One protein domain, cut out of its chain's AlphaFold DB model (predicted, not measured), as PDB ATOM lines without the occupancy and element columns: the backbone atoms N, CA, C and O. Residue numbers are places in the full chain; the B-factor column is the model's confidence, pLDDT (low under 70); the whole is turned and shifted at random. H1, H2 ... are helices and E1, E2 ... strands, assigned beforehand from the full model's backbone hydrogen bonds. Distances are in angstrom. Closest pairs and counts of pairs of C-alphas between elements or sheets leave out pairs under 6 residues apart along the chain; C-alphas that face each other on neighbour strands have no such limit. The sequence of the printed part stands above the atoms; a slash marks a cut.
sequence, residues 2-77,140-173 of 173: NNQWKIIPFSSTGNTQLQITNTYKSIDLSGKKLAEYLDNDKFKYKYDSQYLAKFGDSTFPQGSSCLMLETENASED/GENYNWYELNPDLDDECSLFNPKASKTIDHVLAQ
ATOM      1  N   ASN A   2      44.196 -38.328  22.430       65.38
ATOM      2  CA  ASN A   2      44.476 -39.647  21.868       65.38
ATOM      3  C   ASN A   2      44.472 -40.636  23.039       65.38
ATOM      4  O   ASN A   2      45.242 -40.467  23.982       65.38
ATOM      5  N   ASN A   3      43.529 -41.569  23.027       87.62
ATOM      6  CA  ASN A   3      43.324 -42.530  24.100       87.62
ATOM      7  C   ASN A   3      44.179 -43.792  23.906       87.62
ATOM      8  O   ASN A   3      44.171 -44.674  24.753       87.62
ATOM      9  N   GLN A   4      44.948 -43.845  22.818       91.88
ATOM     10  CA  GLN A   4      45.881 -44.916  22.514       91.88
ATOM     11  C   GLN A   4      47.305 -44.495  22.839       91.88
ATOM     12  O   GLN A   4      47.807 -43.481  22.341       91.88
ATOM     13  N   TRP A   5      47.961 -45.282  23.678       91.94
ATOM     14  CA  TRP A   5      49.358 -45.114  24.036       91.94
ATOM     15  C   TRP A   5      50.149 -46.223  23.363       91.94
ATOM     16  O   TRP A   5      49.857 -47.401  23.541       91.94
ATOM     17  N   LYS A   6      51.141 -45.831  22.566       92.94
ATOM     18  CA  LYS A   6      52.022 -46.767  21.872       92.94
ATOM     19  C   LYS A   6      53.337 -46.856  22.617       92.94
ATOM     20  O   LYS A   6      54.023 -45.849  22.789       92.94
ATOM     21  N   ILE A   7      53.671 -48.064  23.033       90.81
ATOM     22  CA  ILE A   7      54.891 -48.410  23.735       90.81
ATOM     23  C   ILE A   7      55.748 -49.201  22.753       90.81
ATOM     24  O   ILE A   7      55.309 -50.198  22.184       90.81
ATOM     25  N   ILE A   8      56.973 -48.733  22.543       90.62
ATOM     26  CA  ILE A   8      58.008 -49.476  21.827       90.62
ATOM     27  C   ILE A   8      59.006 -49.903  22.901       90.62
ATOM     28  O   ILE A   8      59.733 -49.038  23.405       90.62
ATOM     29  N   PRO A   9      59.004 -51.180  23.319       85.94
ATOM     30  CA  PRO A   9      59.933 -51.656  24.329       85.94
ATOM     31  C   PRO A   9      61.382 -51.428  23.901       85.94
ATOM     32  O   PRO A   9      61.726 -51.485  22.718       85.94
ATOM     33  N   PHE A  10      62.245 -51.156  24.876       82.69
ATOM     34  CA  PHE A  10      63.672 -51.045  24.617       82.69
ATOM     35  C   PHE A  10      64.239 -52.400  24.177       82.69
ATOM     36  O   PHE A  10      63.935 -53.431  24.771       82.69
ATOM     37  N   SER A  11      65.128 -52.376  23.185       76.12
ATOM     38  CA  SER A  11      65.898 -53.536  22.746       76.12
ATOM     39  C   SER A  11      67.379 -53.175  22.691       76.12
ATOM     40  O   SER A  11      67.775 -52.236  21.998       76.12
ATOM     41  N   SER A  12      68.212 -53.956  23.382       73.88
ATOM     42  CA  SER A  12      69.674 -53.825  23.348       73.88
ATOM     43  C   SER A  12      70.271 -54.140  21.972       73.88
ATOM     44  O   SER A  12      71.365 -53.675  21.658       73.88
ATOM     45  N   THR A  13      69.543 -54.880  21.130       73.94
ATOM     46  CA  THR A  13      69.923 -55.229  19.753       73.94
ATOM     47  C   THR A  13      69.303 -54.299  18.705       73.94
ATOM     48  O   THR A  13      69.506 -54.496  17.509       73.94
ATOM     49  N   GLY A  14      68.569 -53.262  19.130       75.62
ATOM     50  CA  GLY A  14      67.930 -52.293  18.236       75.62
ATOM     51  C   GLY A  14      66.678 -52.816  17.526       75.62
ATOM     52  O   GLY A  14      66.253 -52.223  16.536       75.62
ATOM     53  N   ASN A  15      66.077 -53.910  18.004       78.19
ATOM     54  CA  ASN A  15      64.814 -54.406  17.467       78.19
ATOM     55  C   ASN A  15      63.649 -53.498  17.900       78.19
ATOM     56  O   ASN A  15      63.399 -53.327  19.089       78.19
ATOM     57  N   THR A  16      62.926 -52.932  16.932       83.00
ATOM     58  CA  THR A  16      61.773 -52.040  17.161       83.00
ATOM     59  C   THR A  16      60.473 -52.582  16.561       83.00
ATOM     60  O   THR A  16      59.541 -51.815  16.320       83.00
ATOM     61  N   GLN A  17      60.427 -53.872  16.213       86.56
ATOM     62  CA  GLN A  17      59.259 -54.472  15.556       86.56
ATOM     63  C   GLN A  17      58.081 -54.642  16.518       86.56
ATOM     64  O   GLN A  17      56.931 -54.465  16.114       86.56
ATOM     65  N   LEU A  18      58.371 -54.930  17.789       90.19
ATOM     66  CA  LEU A  18      57.361 -55.016  18.834       90.19
ATOM     67  C   LEU A  18      56.828 -53.622  19.176       90.19
ATOM     68  O   LEU A  18      57.571 -52.719  19.567       90.19
ATOM     69  N   GLN A  19      55.518 -53.470  19.046       93.56
ATOM     70  CA  GLN A  19      54.752 -52.312  19.468       93.56
ATOM     71  C   GLN A  19      53.584 -52.814  20.304       93.56
ATOM     72  O   GLN A  19      52.780 -53.616  19.829       93.56
ATOM     73  N   ILE A  20      53.487 -52.309  21.525       93.50
ATOM     74  CA  ILE A  20      52.371 -52.569  22.428       93.50
ATOM     75  C   ILE A  20      51.487 -51.324  22.403       93.50
ATOM     76  O   ILE A  20      51.954 -50.204  22.626       93.50
ATOM     77  N   THR A  21      50.222 -51.492  22.039       95.19
ATOM     78  CA  THR A  21      49.240 -50.413  21.961       95.19
ATOM     79  C   THR A  21      48.197 -50.607  23.042       95.19
ATOM     80  O   THR A  21      47.384 -51.526  22.964       95.19
ATOM     81  N   ASN A  22      48.187 -49.686  23.999       92.81
ATOM     82  CA  ASN A  22      47.253 -49.696  25.113       92.81
ATOM     83  C   ASN A  22      46.182 -48.652  24.841       92.81
ATOM     84  O   ASN A  22      46.489 -47.467  24.669       92.81
ATOM     85  N   THR A  23      44.930 -49.084  24.783       92.06
ATOM     86  CA  THR A  23      43.788 -48.179  24.697       92.06
ATOM     87  C   THR A  23      43.296 -47.926  26.106       92.06
ATOM     88  O   THR A  23      42.992 -48.860  26.836       92.06
ATOM     89  N   TYR A  24      43.228 -46.661  26.495       88.12
ATOM     90  CA  TYR A  24      42.732 -46.245  27.795       88.12
ATOM     91  C   TYR A  24      41.383 -45.550  27.656       88.12
ATOM     92  O   TYR A  24      41.114 -44.876  26.661       88.12
ATOM     93  N   LYS A  25      40.566 -45.609  28.701       85.25
ATOM     94  CA  LYS A  25      39.396 -44.741  28.853       85.25
ATOM     95  C   LYS A  25      39.536 -43.894  30.111       85.25
ATOM     96  O   LYS A  25      40.083 -44.331  31.119       85.25
ATOM     97  N   SER A  26      39.070 -42.649  30.035       85.19
ATOM     98  CA  SER A  26      38.968 -41.787  31.212       85.19
ATOM     99  C   SER A  26      37.611 -42.006  31.850       85.19
ATOM    100  O   SER A  26      36.590 -41.818  31.194       85.19
ATOM    101  N   ILE A  27      37.603 -42.325  33.135       83.75
ATOM    102  CA  ILE A  27      36.383 -42.544  33.909       83.75
ATOM    103  C   ILE A  27      36.203 -41.364  34.844       83.75
ATOM    104  O   ILE A  27      37.144 -40.980  35.537       83.75
ATOM    105  N   ASP A  28      35.013 -40.767  34.848       86.44
ATOM    106  CA  ASP A  28      34.657 -39.741  35.824       86.44
ATOM    107  C   ASP A  28      34.391 -40.399  37.180       86.44
ATOM    108  O   ASP A  28      33.589 -41.328  37.299       86.44
ATOM    109  N   LEU A  29      35.088 -39.910  38.199       86.19
ATOM    110  CA  LEU A  29      34.955 -40.370  39.574       86.19
ATOM    111  C   LEU A  29      34.171 -39.382  40.438       86.19
ATOM    112  O   LEU A  29      33.899 -39.676  41.595       86.19
ATOM    113  N   SER A  30      33.808 -38.212  39.917       90.06
ATOM    114  CA  SER A  30      33.184 -37.132  40.682       90.06
ATOM    115  C   SER A  30      31.945 -37.607  41.448       90.06
ATOM    116  O   SER A  30      30.972 -38.071  40.862       90.06
ATOM    117  N   GLY A  31      31.974 -37.478  42.778       88.12
ATOM    118  CA  GLY A  31      30.880 -37.909  43.654       88.12
ATOM    119  C   GLY A  31      30.788 -39.420  43.897       88.12
ATOM    120  O   GLY A  31      29.980 -39.834  44.725       88.12
ATOM    121  N   LYS A  32      31.617 -40.244  43.244       87.69
ATOM    122  CA  LYS A  32      31.708 -41.685  43.515       87.69
ATOM    123  C   LYS A  32      32.441 -41.950  44.833       87.69
ATOM    124  O   LYS A  32      33.277 -41.138  45.243       87.69
ATOM    125  N   LYS A  33      32.135 -43.065  45.505       86.50
ATOM    126  CA  LYS A  33      32.746 -43.418  46.797       86.50
ATOM    127  C   LYS A  33      34.211 -43.807  46.621       86.50
ATOM    128  O   LYS A  33      34.547 -44.586  45.738       86.50
ATOM    129  N   LEU A  34      35.086 -43.304  47.494       83.56
ATOM    130  CA  LEU A  34      36.518 -43.627  47.442       83.56
ATOM    131  C   LEU A  34      36.769 -45.128  47.622       83.56
ATOM    132  O   LEU A  34      37.591 -45.694  46.913       83.56
ATOM    133  N   ALA A  35      36.044 -45.764  48.545       78.81
ATOM    134  CA  ALA A  35      36.248 -47.165  48.906       78.81
ATOM    135  C   ALA A  35      35.956 -48.164  47.769       78.81
ATOM    136  O   ALA A  35      36.454 -49.280  47.820       78.81
ATOM    137  N   GLU A  36      35.175 -47.773  46.757       76.31
ATOM    138  CA  GLU A  36      34.819 -48.629  45.612       76.31
ATOM    139  C   GLU A  36      35.905 -48.644  44.524       76.31
ATOM    140  O   GLU A  36      35.969 -49.576  43.739       76.31
ATOM    141  N   TYR A  37      36.774 -47.627  44.490       74.62
ATOM    142  CA  TYR A  37      37.776 -47.433  43.429       74.62
ATOM    143  C   TYR A  37      39.220 -47.518  43.942       74.62
ATOM    144  O   TYR A  37      40.167 -47.187  43.227       74.62
ATOM    145  N   LEU A  38      39.400 -47.909  45.205       72.38
ATOM    146  CA  LEU A  38      40.703 -48.134  45.812       72.38
ATOM    147  C   LEU A  38      40.955 -49.631  45.922       72.38
ATOM    148  O   LEU A  38      40.247 -50.329  46.640       72.38
ATOM    149  N   ASP A  39      42.008 -50.088  45.253       66.12
ATOM    150  CA  ASP A  39      42.497 -51.462  45.341       66.12
ATOM    151  C   ASP A  39      42.868 -51.801  46.792       66.12
ATOM    152  O   ASP A  39      43.884 -51.350  47.331       66.12
ATOM    153  N   ASN A  40      42.012 -52.583  47.446       58.53
ATOM    154  CA  ASN A  40      42.216 -52.979  48.829       58.53
ATOM    155  C   ASN A  40      43.501 -53.794  48.985       58.53
ATOM    156  O   ASN A  40      44.246 -53.567  49.932       58.53
ATOM    157  N   ASP A  41      43.802 -54.704  48.060       60.62
ATOM    158  CA  ASP A  41      44.907 -55.649  48.206       60.62
ATOM    159  C   ASP A  41      46.268 -54.958  48.095       60.62
ATOM    160  O   ASP A  41      47.172 -55.237  48.892       60.62
ATOM    161  N   LYS A  42      46.394 -53.960  47.217       60.75
ATOM    162  CA  LYS A  42      47.604 -53.129  47.128       60.75
ATOM    163  C   LYS A  42      47.872 -52.314  48.394       60.75
ATOM    164  O   LYS A  42      49.032 -52.059  48.733       60.75
ATOM    165  N   PHE A  43      46.827 -51.885  49.101       58.75
ATOM    166  CA  PHE A  43      46.960 -51.024  50.278       58.75
ATOM    167  C   PHE A  43      46.885 -51.766  51.616       58.75
ATOM    168  O   PHE A  43      47.449 -51.269  52.589       58.75
ATOM    169  N   LYS A  44      46.312 -52.971  51.658       55.97
ATOM    170  CA  LYS A  44      46.173 -53.837  52.843       55.97
ATOM    171  C   LYS A  44      47.504 -54.209  53.497       55.97
ATOM    172  O   LYS A  44      47.573 -54.407  54.707       55.97
ATOM    173  N   TYR A  45      48.581 -54.300  52.718       59.47
ATOM    174  CA  TYR A  45      49.918 -54.574  53.260       59.47
ATOM    175  C   TYR A  45      50.587 -53.335  53.861       59.47
ATOM    176  O   TYR A  45      51.446 -53.453  54.733       59.47
ATOM    177  N   LYS A  46      50.202 -52.140  53.403       60.84
ATOM    178  CA  LYS A  46      50.748 -50.863  53.883       60.84
ATOM    179  C   LYS A  46      49.915 -50.266  55.018       60.84
ATOM    180  O   LYS A  46      50.446 -49.547  55.862       60.84
ATOM    181  N   TYR A  47      48.624 -50.565  55.037       57.25
ATOM    182  CA  TYR A  47      47.643 -50.066  55.982       57.25
ATOM    183  C   TYR A  47      46.759 -51.240  56.408       57.25
ATOM    184  O   TYR A  47      46.326 -51.997  55.554       57.25
ATOM    185  N   ASP A  48      46.529 -51.385  57.717       63.38
ATOM    186  CA  ASP A  48      45.745 -52.451  58.369       63.38
ATOM    187  C   ASP A  48      44.512 -52.923  57.562       63.38
ATOM    188  O   ASP A  48      43.905 -52.162  56.818       63.38
ATOM    189  N   SER A  49      44.083 -54.163  57.791       62.88
ATOM    190  CA  SER A  49      42.886 -54.840  57.264       62.88
ATOM    191  C   SER A  49      41.576 -54.027  57.247       62.88
ATOM    192  O   SER A  49      40.638 -54.401  56.548       62.88
ATOM    193  N   GLN A  50      41.506 -52.907  57.972       70.31
ATOM    194  CA  GLN A  50      40.397 -51.946  57.976       70.31
ATOM    195  C   GLN A  50      40.643 -50.709  57.088       70.31
ATOM    196  O   GLN A  50      39.959 -49.698  57.236       70.31
ATOM    197  N   TYR A  51      41.610 -50.755  56.171       72.62
ATOM    198  CA  TYR A  51      41.994 -49.639  55.300       72.62
ATOM    199  C   TYR A  51      40.797 -48.996  54.595       72.62
ATOM    200  O   TYR A  51      40.621 -47.782  54.688       72.62
ATOM    201  N   LEU A  52      39.924 -49.798  53.975       74.88
ATOM    202  CA  LEU A  52      38.726 -49.287  53.302       74.88
ATOM    203  C   LEU A  52      37.750 -48.583  54.258       74.88
ATOM    204  O   LEU A  52      37.104 -47.613  53.866       74.88
ATOM    205  N   ALA A  53      37.681 -49.000  55.527       77.50
ATOM    206  CA  ALA A  53      36.806 -48.377  56.519       77.50
ATOM    207  C   ALA A  53      37.226 -46.933  56.848       77.50
ATOM    208  O   ALA A  53      36.368 -46.119  57.189       77.50
ATOM    209  N   LYS A  54      38.510 -46.579  56.678       78.56
ATOM    210  CA  LYS A  54      38.994 -45.196  56.854       78.56
ATOM    211  C   LYS A  54      38.374 -44.219  55.861       78.56
ATOM    212  O   LYS A  54      38.274 -43.033  56.151       78.56
ATOM    213  N   PHE A  55      37.949 -44.712  54.700       80.62
ATOM    214  CA  PHE A  55      37.336 -43.878  53.675       80.62
ATOM    215  C   PHE A  55      35.848 -43.632  53.927       80.62
ATOM    216  O   PHE A  55      35.323 -42.676  53.363       80.62
ATOM    217  N   GLY A  56      35.183 -44.398  54.804       79.44
ATOM    218  CA  GLY A  56      33.779 -44.191  55.179       79.44
ATOM    219  C   GLY A  56      32.868 -43.908  53.975       79.44
ATOM    220  O   GLY A  56      32.915 -44.615  52.972       79.44
ATOM    221  N   ASP A  57      32.089 -42.826  54.056       85.00
ATOM    222  CA  ASP A  57      31.268 -42.301  52.951       85.00
ATOM    223  C   ASP A  57      31.968 -41.188  52.144       85.00
ATOM    224  O   ASP A  57      31.319 -40.384  51.475       85.00
ATOM    225  N   SER A  58      33.299 -41.106  52.203       88.56
ATOM    226  CA  SER A  58      34.055 -40.110  51.443       88.56
ATOM    227  C   SER A  58      33.880 -40.334  49.946       88.56
ATOM    228  O   SER A  58      34.008 -41.454  49.443       88.56
ATOM    229  N   THR A  59      33.658 -39.244  49.220       90.44
ATOM    230  CA  THR A  59      33.489 -39.252  47.765       90.44
ATOM    231  C   THR A  59      34.577 -38.455  47.065       90.44
ATOM    232  O   THR A  59      35.107 -37.490  47.625       90.44
ATOM    233  N   PHE A  60      34.889 -38.799  45.816       88.38
ATOM    234  CA  PHE A  60      35.868 -38.033  45.057       88.38
ATOM    235  C   PHE A  60      35.342 -36.619  44.771       88.38
ATOM    236  O   PHE A  60      34.158 -36.442  44.461       88.38
ATOM    237  N   PRO A  61      36.207 -35.591  44.841       89.31
ATOM    238  CA  PRO A  61      35.811 -34.224  44.538       89.31
ATOM    239  C   PRO A  61      35.475 -34.057  43.053       89.31
ATOM    240  O   PRO A  61      35.913 -34.835  42.205       89.31
ATOM    241  N   GLN A  62      34.746 -32.992  42.732       91.38
ATOM    242  CA  GLN A  62      34.376 -32.663  41.355       91.38
ATOM    243  C   GLN A  62      35.593 -32.520  40.424       91.38
ATOM    244  O   GLN A  62      36.599 -31.880  40.760       91.38
ATOM    245  N   GLY A  63      35.477 -33.107  39.232       85.56
ATOM    246  CA  GLY A  63      36.546 -33.183  38.238       85.56
ATOM    247  C   GLY A  63      37.632 -34.208  38.575       85.56
ATOM    248  O   GLY A  63      38.766 -34.061  38.109       85.56
ATOM    249  N   SER A  64      37.323 -35.195  39.419       86.94
ATOM    250  CA  SER A  64      38.186 -36.359  39.625       86.94
ATOM    251  C   SER A  64      37.944 -37.377  38.528       86.94
ATOM    252  O   SER A  64      36.814 -37.602  38.118       86.94
ATOM    253  N   SER A  65      39.008 -38.018  38.077       85.62
ATOM    254  CA  SER A  65      38.943 -39.039  37.043       85.62
ATOM    255  C   SER A  65      40.020 -40.087  37.264       85.62
ATOM    256  O   SER A  65      40.985 -39.834  37.986       85.62
ATOM    257  N   CYS A  66      39.880 -41.243  36.634       81.81
ATOM    258  CA  CYS A  66      40.951 -42.225  36.519       81.81
ATOM    259  C   CYS A  66      41.129 -42.648  35.064       81.81
ATOM    260  O   CYS A  66      40.252 -42.421  34.229       81.81
ATOM    261  N   LEU A  67      42.293 -43.224  34.770       82.12
ATOM    262  CA  LEU A  67      42.560 -43.872  33.498       82.12
ATOM    263  C   LEU A  67      42.438 -45.376  33.716       82.12
ATOM    264  O   LEU A  67      43.129 -45.940  34.563       82.12
ATOM    265  N   MET A  68      41.559 -46.003  32.950       82.38
ATOM    266  CA  MET A  68      41.386 -47.449  32.920       82.38
ATOM    267  C   MET A  68      42.013 -47.985  31.643       82.38
ATOM    268  O   MET A  68      41.760 -47.422  30.574       82.38
ATOM    269  N   LEU A  69      42.830 -49.033  31.747       85.44
ATOM    270  CA  LEU A  69      43.260 -49.791  30.578       85.44
ATOM    271  C   LEU A  69      42.039 -50.546  30.052       85.44
ATOM    272  O   LEU A  69      41.404 -51.282  30.793       85.44
ATOM    273  N   GLU A  70      41.675 -50.309  28.802       86.69
ATOM    274  CA  GLU A  70      40.534 -50.956  28.158       86.69
ATOM    275  C   GLU A  70      40.990 -52.179  27.368       86.69
ATOM    276  O   GLU A  70      40.457 -53.269  27.560       86.69
ATOM    277  N   THR A  71      42.011 -52.001  26.528       90.50
ATOM    278  CA  THR A  71      42.612 -53.085  25.748       90.50
ATOM    279  C   THR A  71      44.121 -52.931  25.640       90.50
ATOM    280  O   THR A  71      44.646 -51.812  25.639       90.50
ATOM    281  N   GLU A  72      44.811 -54.056  25.481       92.00
ATOM    282  CA  GLU A  72      46.222 -54.115  25.104       92.00
ATOM    283  C   GLU A  72      46.380 -54.967  23.849       92.00
ATOM    284  O   GLU A  72      45.891 -56.092  23.775       92.00
ATOM    285  N   ASN A  73      47.066 -54.417  22.848       94.38
ATOM    286  CA  ASN A  73      47.323 -55.094  21.586       94.38
ATOM    287  C   ASN A  73      48.815 -55.078  21.249       94.38
ATOM    288  O   ASN A  73      49.423 -54.008  21.199       94.38
ATOM    289  N   ALA A  74      49.390 -56.238  20.942       93.62
ATOM    290  CA  ALA A  74      50.774 -56.366  20.498       93.62
ATOM    291  C   ALA A  74      50.871 -56.585  18.985       93.62
ATOM    292  O   ALA A  74      50.083 -57.312  18.378       93.62
ATOM    293  N   SER A  75      51.868 -55.960  18.357       94.25
ATOM    294  CA  SER A  75      52.117 -56.114  16.922       94.25
ATOM    295  C   SER A  75      52.773 -57.437  16.547       94.25
ATOM    296  O   SER A  75      52.672 -57.825  15.389       94.25
ATOM    297  N   GLU A  76      53.432 -58.117  17.481       91.56
ATOM    298  CA  GLU A  76      54.163 -59.371  17.287       91.56
ATOM    299  C   GLU A  76      54.033 -60.226  18.551       91.56
ATOM    300  O   GLU A  76      53.735 -59.693  19.621       91.56
ATOM    301  N   ASP A  77      54.275 -61.529  18.424       90.44
ATOM    302  CA  ASP A  77      54.476 -62.405  19.576       90.44
ATOM    303  C   ASP A  77      55.711 -61.929  20.355       90.44
ATOM    304  O   ASP A  77      56.714 -61.512  19.757       90.44
ATOM    305  N   GLY A 140      48.414 -59.657  18.657       91.88
ATOM    306  CA  GLY A 140      46.999 -59.308  18.723       91.88
ATOM    307  C   GLY A 140      46.601 -58.860  20.121       91.88
ATOM    308  O   GLY A 140      47.399 -58.227  20.810       91.88
ATOM    309  N   GLU A 141      45.356 -59.127  20.499       90.44
ATOM    310  CA  GLU A 141      44.800 -58.705  21.782       90.44
ATOM    311  C   GLU A 141      45.333 -59.593  22.911       90.44
ATOM    312  O   GLU A 141      45.094 -60.796  22.915       90.44
ATOM    313  N   ASN A 142      46.069 -58.991  23.847       86.81
ATOM    314  CA  ASN A 142      46.579 -59.662  25.050       86.81
ATOM    315  C   ASN A 142      45.733 -59.351  26.287       86.81
ATOM    316  O   ASN A 142      45.875 -59.992  27.321       86.81
ATOM    317  N   TYR A 143      44.873 -58.339  26.201       84.31
ATOM    318  CA  TYR A 143      44.000 -57.947  27.294       84.31
ATOM    319  C   TYR A 143      42.770 -57.226  26.764       84.31
ATOM    320  O   TYR A 143      42.886 -56.307  25.945       84.31
ATOM    321  N   ASN A 144      41.617 -57.586  27.323       83.31
ATOM    322  CA  ASN A 144      40.348 -56.916  27.104       83.31
ATOM    323  C   ASN A 144      39.550 -56.870  28.410       83.31
ATOM    324  O   ASN A 144      39.126 -57.900  28.937       83.31
ATOM    325  N   TRP A 145      39.341 -55.662  28.935       78.06
ATOM    326  CA  TRP A 145      38.664 -55.469  30.217       78.06
ATOM    327  C   TRP A 145      37.261 -56.088  30.247       78.06
ATOM    328  O   TRP A 145      36.902 -56.750  31.217       78.06
ATOM    329  N   TYR A 146      36.474 -55.890  29.187       74.81
ATOM    330  CA  TYR A 146      35.071 -56.311  29.164       74.81
ATOM    331  C   TYR A 146      34.904 -57.824  28.988       74.81
ATOM    332  O   TYR A 146      33.869 -58.362  29.371       74.81
ATOM    333  N   GLU A 147      35.904 -58.509  28.426       77.75
ATOM    334  CA  GLU A 147      35.911 -59.973  28.352       77.75
ATOM    335  C   GLU A 147      36.257 -60.604  29.703       77.75
ATOM    336  O   GLU A 147      35.621 -61.573  30.109       77.75
ATOM    337  N   LEU A 148      37.224 -60.027  30.423       66.31
ATOM    338  CA  LEU A 148      37.651 -60.522  31.735       66.31
ATOM    339  C   LEU A 148      36.644 -60.200  32.846       66.31
ATOM    340  O   LEU A 148      36.534 -60.943  33.819       66.31
ATOM    341  N   ASN A 149      35.907 -59.100  32.699       63.94
ATOM    342  CA  ASN A 149      35.033 -58.558  33.732       63.94
ATOM    343  C   ASN A 149      33.638 -58.231  33.177       63.94
ATOM    344  O   ASN A 149      33.206 -57.079  33.248       63.94
ATOM    345  N   PRO A 150      32.904 -59.223  32.637       61.31
ATOM    346  CA  PRO A 150      31.618 -58.976  31.983       61.31
ATOM    347  C   PRO A 150      30.554 -58.419  32.945       61.31
ATOM    348  O   PRO A 150      29.636 -57.727  32.509       61.31
ATOM    349  N   ASP A 151      30.704 -58.704  34.244       49.88
ATOM    350  CA  ASP A 151      29.759 -58.342  35.305       49.88
ATOM    351  C   ASP A 151      30.290 -57.265  36.274       49.88
ATOM    352  O   ASP A 151      29.557 -56.857  37.179       49.88
ATOM    353  N   LEU A 152      31.548 -56.817  36.136       52.75
ATOM    354  CA  LEU A 152      32.149 -55.825  37.040       52.75
ATOM    355  C   LEU A 152      32.264 -54.444  36.390       52.75
ATOM    356  O   LEU A 152      32.537 -54.300  35.199       52.75
ATOM    357  N   ASP A 153      32.089 -53.420  37.226       57.06
ATOM    358  CA  ASP A 153      32.256 -52.014  36.870       57.06
ATOM    359  C   ASP A 153      33.721 -51.608  37.146       57.06
ATOM    360  O   ASP A 153      34.163 -51.574  38.291       57.06
ATOM    361  N   ASP A 154      34.464 -51.356  36.068       55.25
ATOM    362  CA  ASP A 154      35.747 -50.644  35.945       55.25
ATOM    363  C   ASP A 154      36.800 -50.742  37.092       55.25
ATOM    364  O   ASP A 154      36.802 -49.917  38.011       55.25
ATOM    365  N   GLU A 155      37.823 -51.610  36.977       56.28
ATOM    366  CA  GLU A 155      39.051 -51.507  37.791       56.28
ATOM    367  C   GLU A 155      40.003 -50.477  37.200       56.28
ATOM    368  O   GLU A 155      40.544 -50.604  36.101       56.28
ATOM    369  N   CYS A 156      40.245 -49.427  37.968       60.34
ATOM    370  CA  CYS A 156      40.950 -48.259  37.490       60.34
ATOM    371  C   CYS A 156      42.283 -48.082  38.206       60.34
ATOM    372  O   CYS A 156      42.348 -48.043  39.435       60.34
ATOM    373  N   SER A 157      43.349 -47.819  37.450       57.00
ATOM    374  CA  SER A 157      44.550 -47.253  38.054       57.00
ATOM    375  C   SER A 157      44.317 -45.762  38.323       57.00
ATOM    376  O   SER A 157      44.146 -44.952  37.407       57.00
ATOM    377  N   LEU A 158      44.281 -45.376  39.600       56.34
ATOM    378  CA  LEU A 158      44.101 -43.982  40.008       56.34
ATOM    379  C   LEU A 158      45.293 -43.120  39.563       56.34
ATOM    380  O   LEU A 158      46.309 -43.027  40.247       56.34
ATOM    381  N   PHE A 159      45.133 -42.433  38.434       54.19
ATOM    382  CA  PHE A 159      46.091 -41.461  37.903       54.19
ATOM    383  C   PHE A 159      45.498 -40.046  37.895       54.19
ATOM    384  O   PHE A 159      45.315 -39.432  36.845       54.19
ATOM    385  N   ASN A 160      45.187 -39.501  39.075       65.44
ATOM    386  CA  ASN A 160      44.715 -38.121  39.202       65.44
ATOM    387  C   ASN A 160      45.250 -37.447  40.477       65.44
ATOM    388  O   ASN A 160      44.882 -37.853  41.578       65.44
ATOM    389  N   PRO A 161      46.047 -36.363  40.360       70.06
ATOM    390  CA  PRO A 161      46.623 -35.672  41.514       70.06
ATOM    391  C   PRO A 161      45.600 -35.130  42.522       70.06
ATOM    392  O   PRO A 161      45.925 -35.002  43.700       70.06
ATOM    393  N   LYS A 162      44.379 -34.776  42.093       74.19
ATOM    394  CA  LYS A 162      43.305 -34.357  43.011       74.19
ATOM    395  C   LYS A 162      42.759 -35.549  43.788       74.19
ATOM    396  O   LYS A 162      42.621 -35.447  45.000       74.19
ATOM    397  N   ALA A 163      42.502 -36.665  43.105       72.94
ATOM    398  CA  ALA A 163      42.062 -37.903  43.741       72.94
ATOM    399  C   ALA A 163      43.107 -38.403  44.755       72.94
ATOM    400  O   ALA A 163      42.759 -38.662  45.905       72.94
ATOM    401  N   SER A 164      44.392 -38.421  44.372       74.69
ATOM    402  CA  SER A 164      45.503 -38.793  45.261       74.69
ATOM    403  C   SER A 164      45.588 -37.900  46.500       74.69
ATOM    404  O   SER A 164      45.676 -38.412  47.607       74.69
ATOM    405  N   LYS A 165      45.470 -36.572  46.351       80.00
ATOM    406  CA  LYS A 165      45.480 -35.647  47.499       80.00
ATOM    407  C   LYS A 165      44.336 -35.894  48.480       80.00
ATOM    408  O   LYS A 165      44.538 -35.742  49.679       80.00
ATOM    409  N   THR A 166      43.146 -36.242  47.990       80.25
ATOM    410  CA  THR A 166      42.016 -36.581  48.866       80.25
ATOM    411  C   THR A 166      42.305 -37.857  49.650       80.25
ATOM    412  O   THR A 166      42.068 -37.888  50.853       80.25
ATOM    413  N   ILE A 167      42.868 -38.877  48.995       78.69
ATOM    414  CA  ILE A 167      43.278 -40.125  49.652       78.69
ATOM    415  C   ILE A 167      44.327 -39.837  50.731       78.69
ATOM    416  O   ILE A 167      44.132 -40.217  51.880       78.69
ATOM    417  N   ASP A 168      45.384 -39.095  50.396       81.50
ATOM    418  CA  ASP A 168      46.441 -38.726  51.343       81.50
ATOM    419  C   ASP A 168      45.892 -37.927  52.534       81.50
ATOM    420  O   ASP A 168      46.303 -38.143  53.671       81.50
ATOM    421  N   HIS A 169      44.939 -37.020  52.287       81.50
ATOM    422  CA  HIS A 169      44.298 -36.245  53.344       81.50
ATOM    423  C   HIS A 169      43.498 -37.125  54.309       81.50
ATOM    424  O   HIS A 169      43.636 -36.952  55.515       81.50
ATOM    425  N   VAL A 170      42.698 -38.067  53.796       80.75
ATOM    426  CA  VAL A 170      41.939 -39.020  54.628       80.75
ATOM    427  C   VAL A 170      42.887 -39.899  55.446       80.75
ATOM    428  O   VAL A 170      42.629 -40.159  56.613       80.75
ATOM    429  N   LEU A 171      44.011 -40.321  54.863       78.75
ATOM    430  CA  LEU A 171      44.991 -41.167  55.548       78.75
ATOM    431  C   LEU A 171      45.827 -40.437  56.609       78.75
ATOM    432  O   LEU A 171      46.444 -41.103  57.439       78.75
ATOM    433  N   ALA A 172      45.871 -39.104  56.574       79.62
ATOM    434  CA  ALA A 172      46.604 -38.276  57.529       79.62
ATOM    435  C   ALA A 172      45.786 -37.877  58.776       79.62
ATOM    436  O   ALA A 172      46.353 -37.261  59.680       79.62
ATOM    437  N   GLN A 173      44.481 -38.177  58.804       72.25
ATOM    438  CA  GLN A 173      43.587 -37.967  59.951       72.25
ATOM    439  C   GLN A 173      43.622 -39.164  60.909       72.25
ATOM    440  O   GLN A 173      43.513 -38.912  62.130       72.25
TER     441      GLN A 173
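What this domain is: This is residues 2 to 77 and 140 to 173 of the 173 residues of an uncharacterized protein of Acinetobacter pseudolwoffii (UniProt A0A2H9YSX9). A twisted four-stranded antiparallel sheet, with the long strands E2 and E3 side by side in its middle, runs toward a loose head of the helices H1, H2 and H4. At the opposite end of the longest axis lies the loop of residues 8 to 19, while short H3 follows edge strand E4. The printed part has 110 residues, with four named helices and four named strands along the chain as E1 E2 H1 H2 E3 E4 H3 H4 and sheet order E1 E2 E3 E4. The class is mixed, with under half of the residues in named elements; the whole is loose, radius of gyration of the C-alphas 17.2 A, spanning 51 by 31 by 25 A.

Where its parts are: E1, residues 4 to 7, begins at C-alpha (45.881, -44.916, 22.514). E2, residues 20 to 28, measures 25.6 A. H1 is residues 40 to 44 and H2 residues 51 to 55. E3, residues 65 to 74, measures 26.7 A. E4 is residues 140 to 144 and H3 residues 145 to 148. H4, residues 161 to 171, measures 15.2 A and ends at C-alpha (44.991, -41.167, 55.548).

How they stand to each other: E1 and E2 form a hairpin, with N 5 and O 22 at 2.8 A. E2 and E3 are antiparallel at 158 degrees, with N 25 and O 68 at 2.9 A. E3 and E4 are antiparallel, with N 74 and O 140 at 2.8 A. H3 only grazes the sheet with residues 145 to 147. H1 touches H2, closest C-alphas Lys 44 and Tyr 51, 6.4 A. H2 and H4 only just touch, with 3 pairs of C-alphas within 8 A, the closest Phe 55 and Val 170 at 6.8 A. H1 and H4 are apart. Every O i to N i+4 pair is within hydrogen-bond range in H1 and H4; H2 has 0 of 1, but 2 of 2 O i to N i+3 pairs, and H3 is too short for an O i to N i+4 pair.

The domain as a whole: The farthest C-alphas, Thr 13 and Asp 57, are 52.6 A apart. Residues 78 to 139 are not printed; C-alphas 77 and 140 are 8.1 A apart across this cut. The links E1 to E2, E2 to H1 and H3 to H4 are long. The model's pLDDT is under 70 at residues 2, 39 to 49 and 148 to 160.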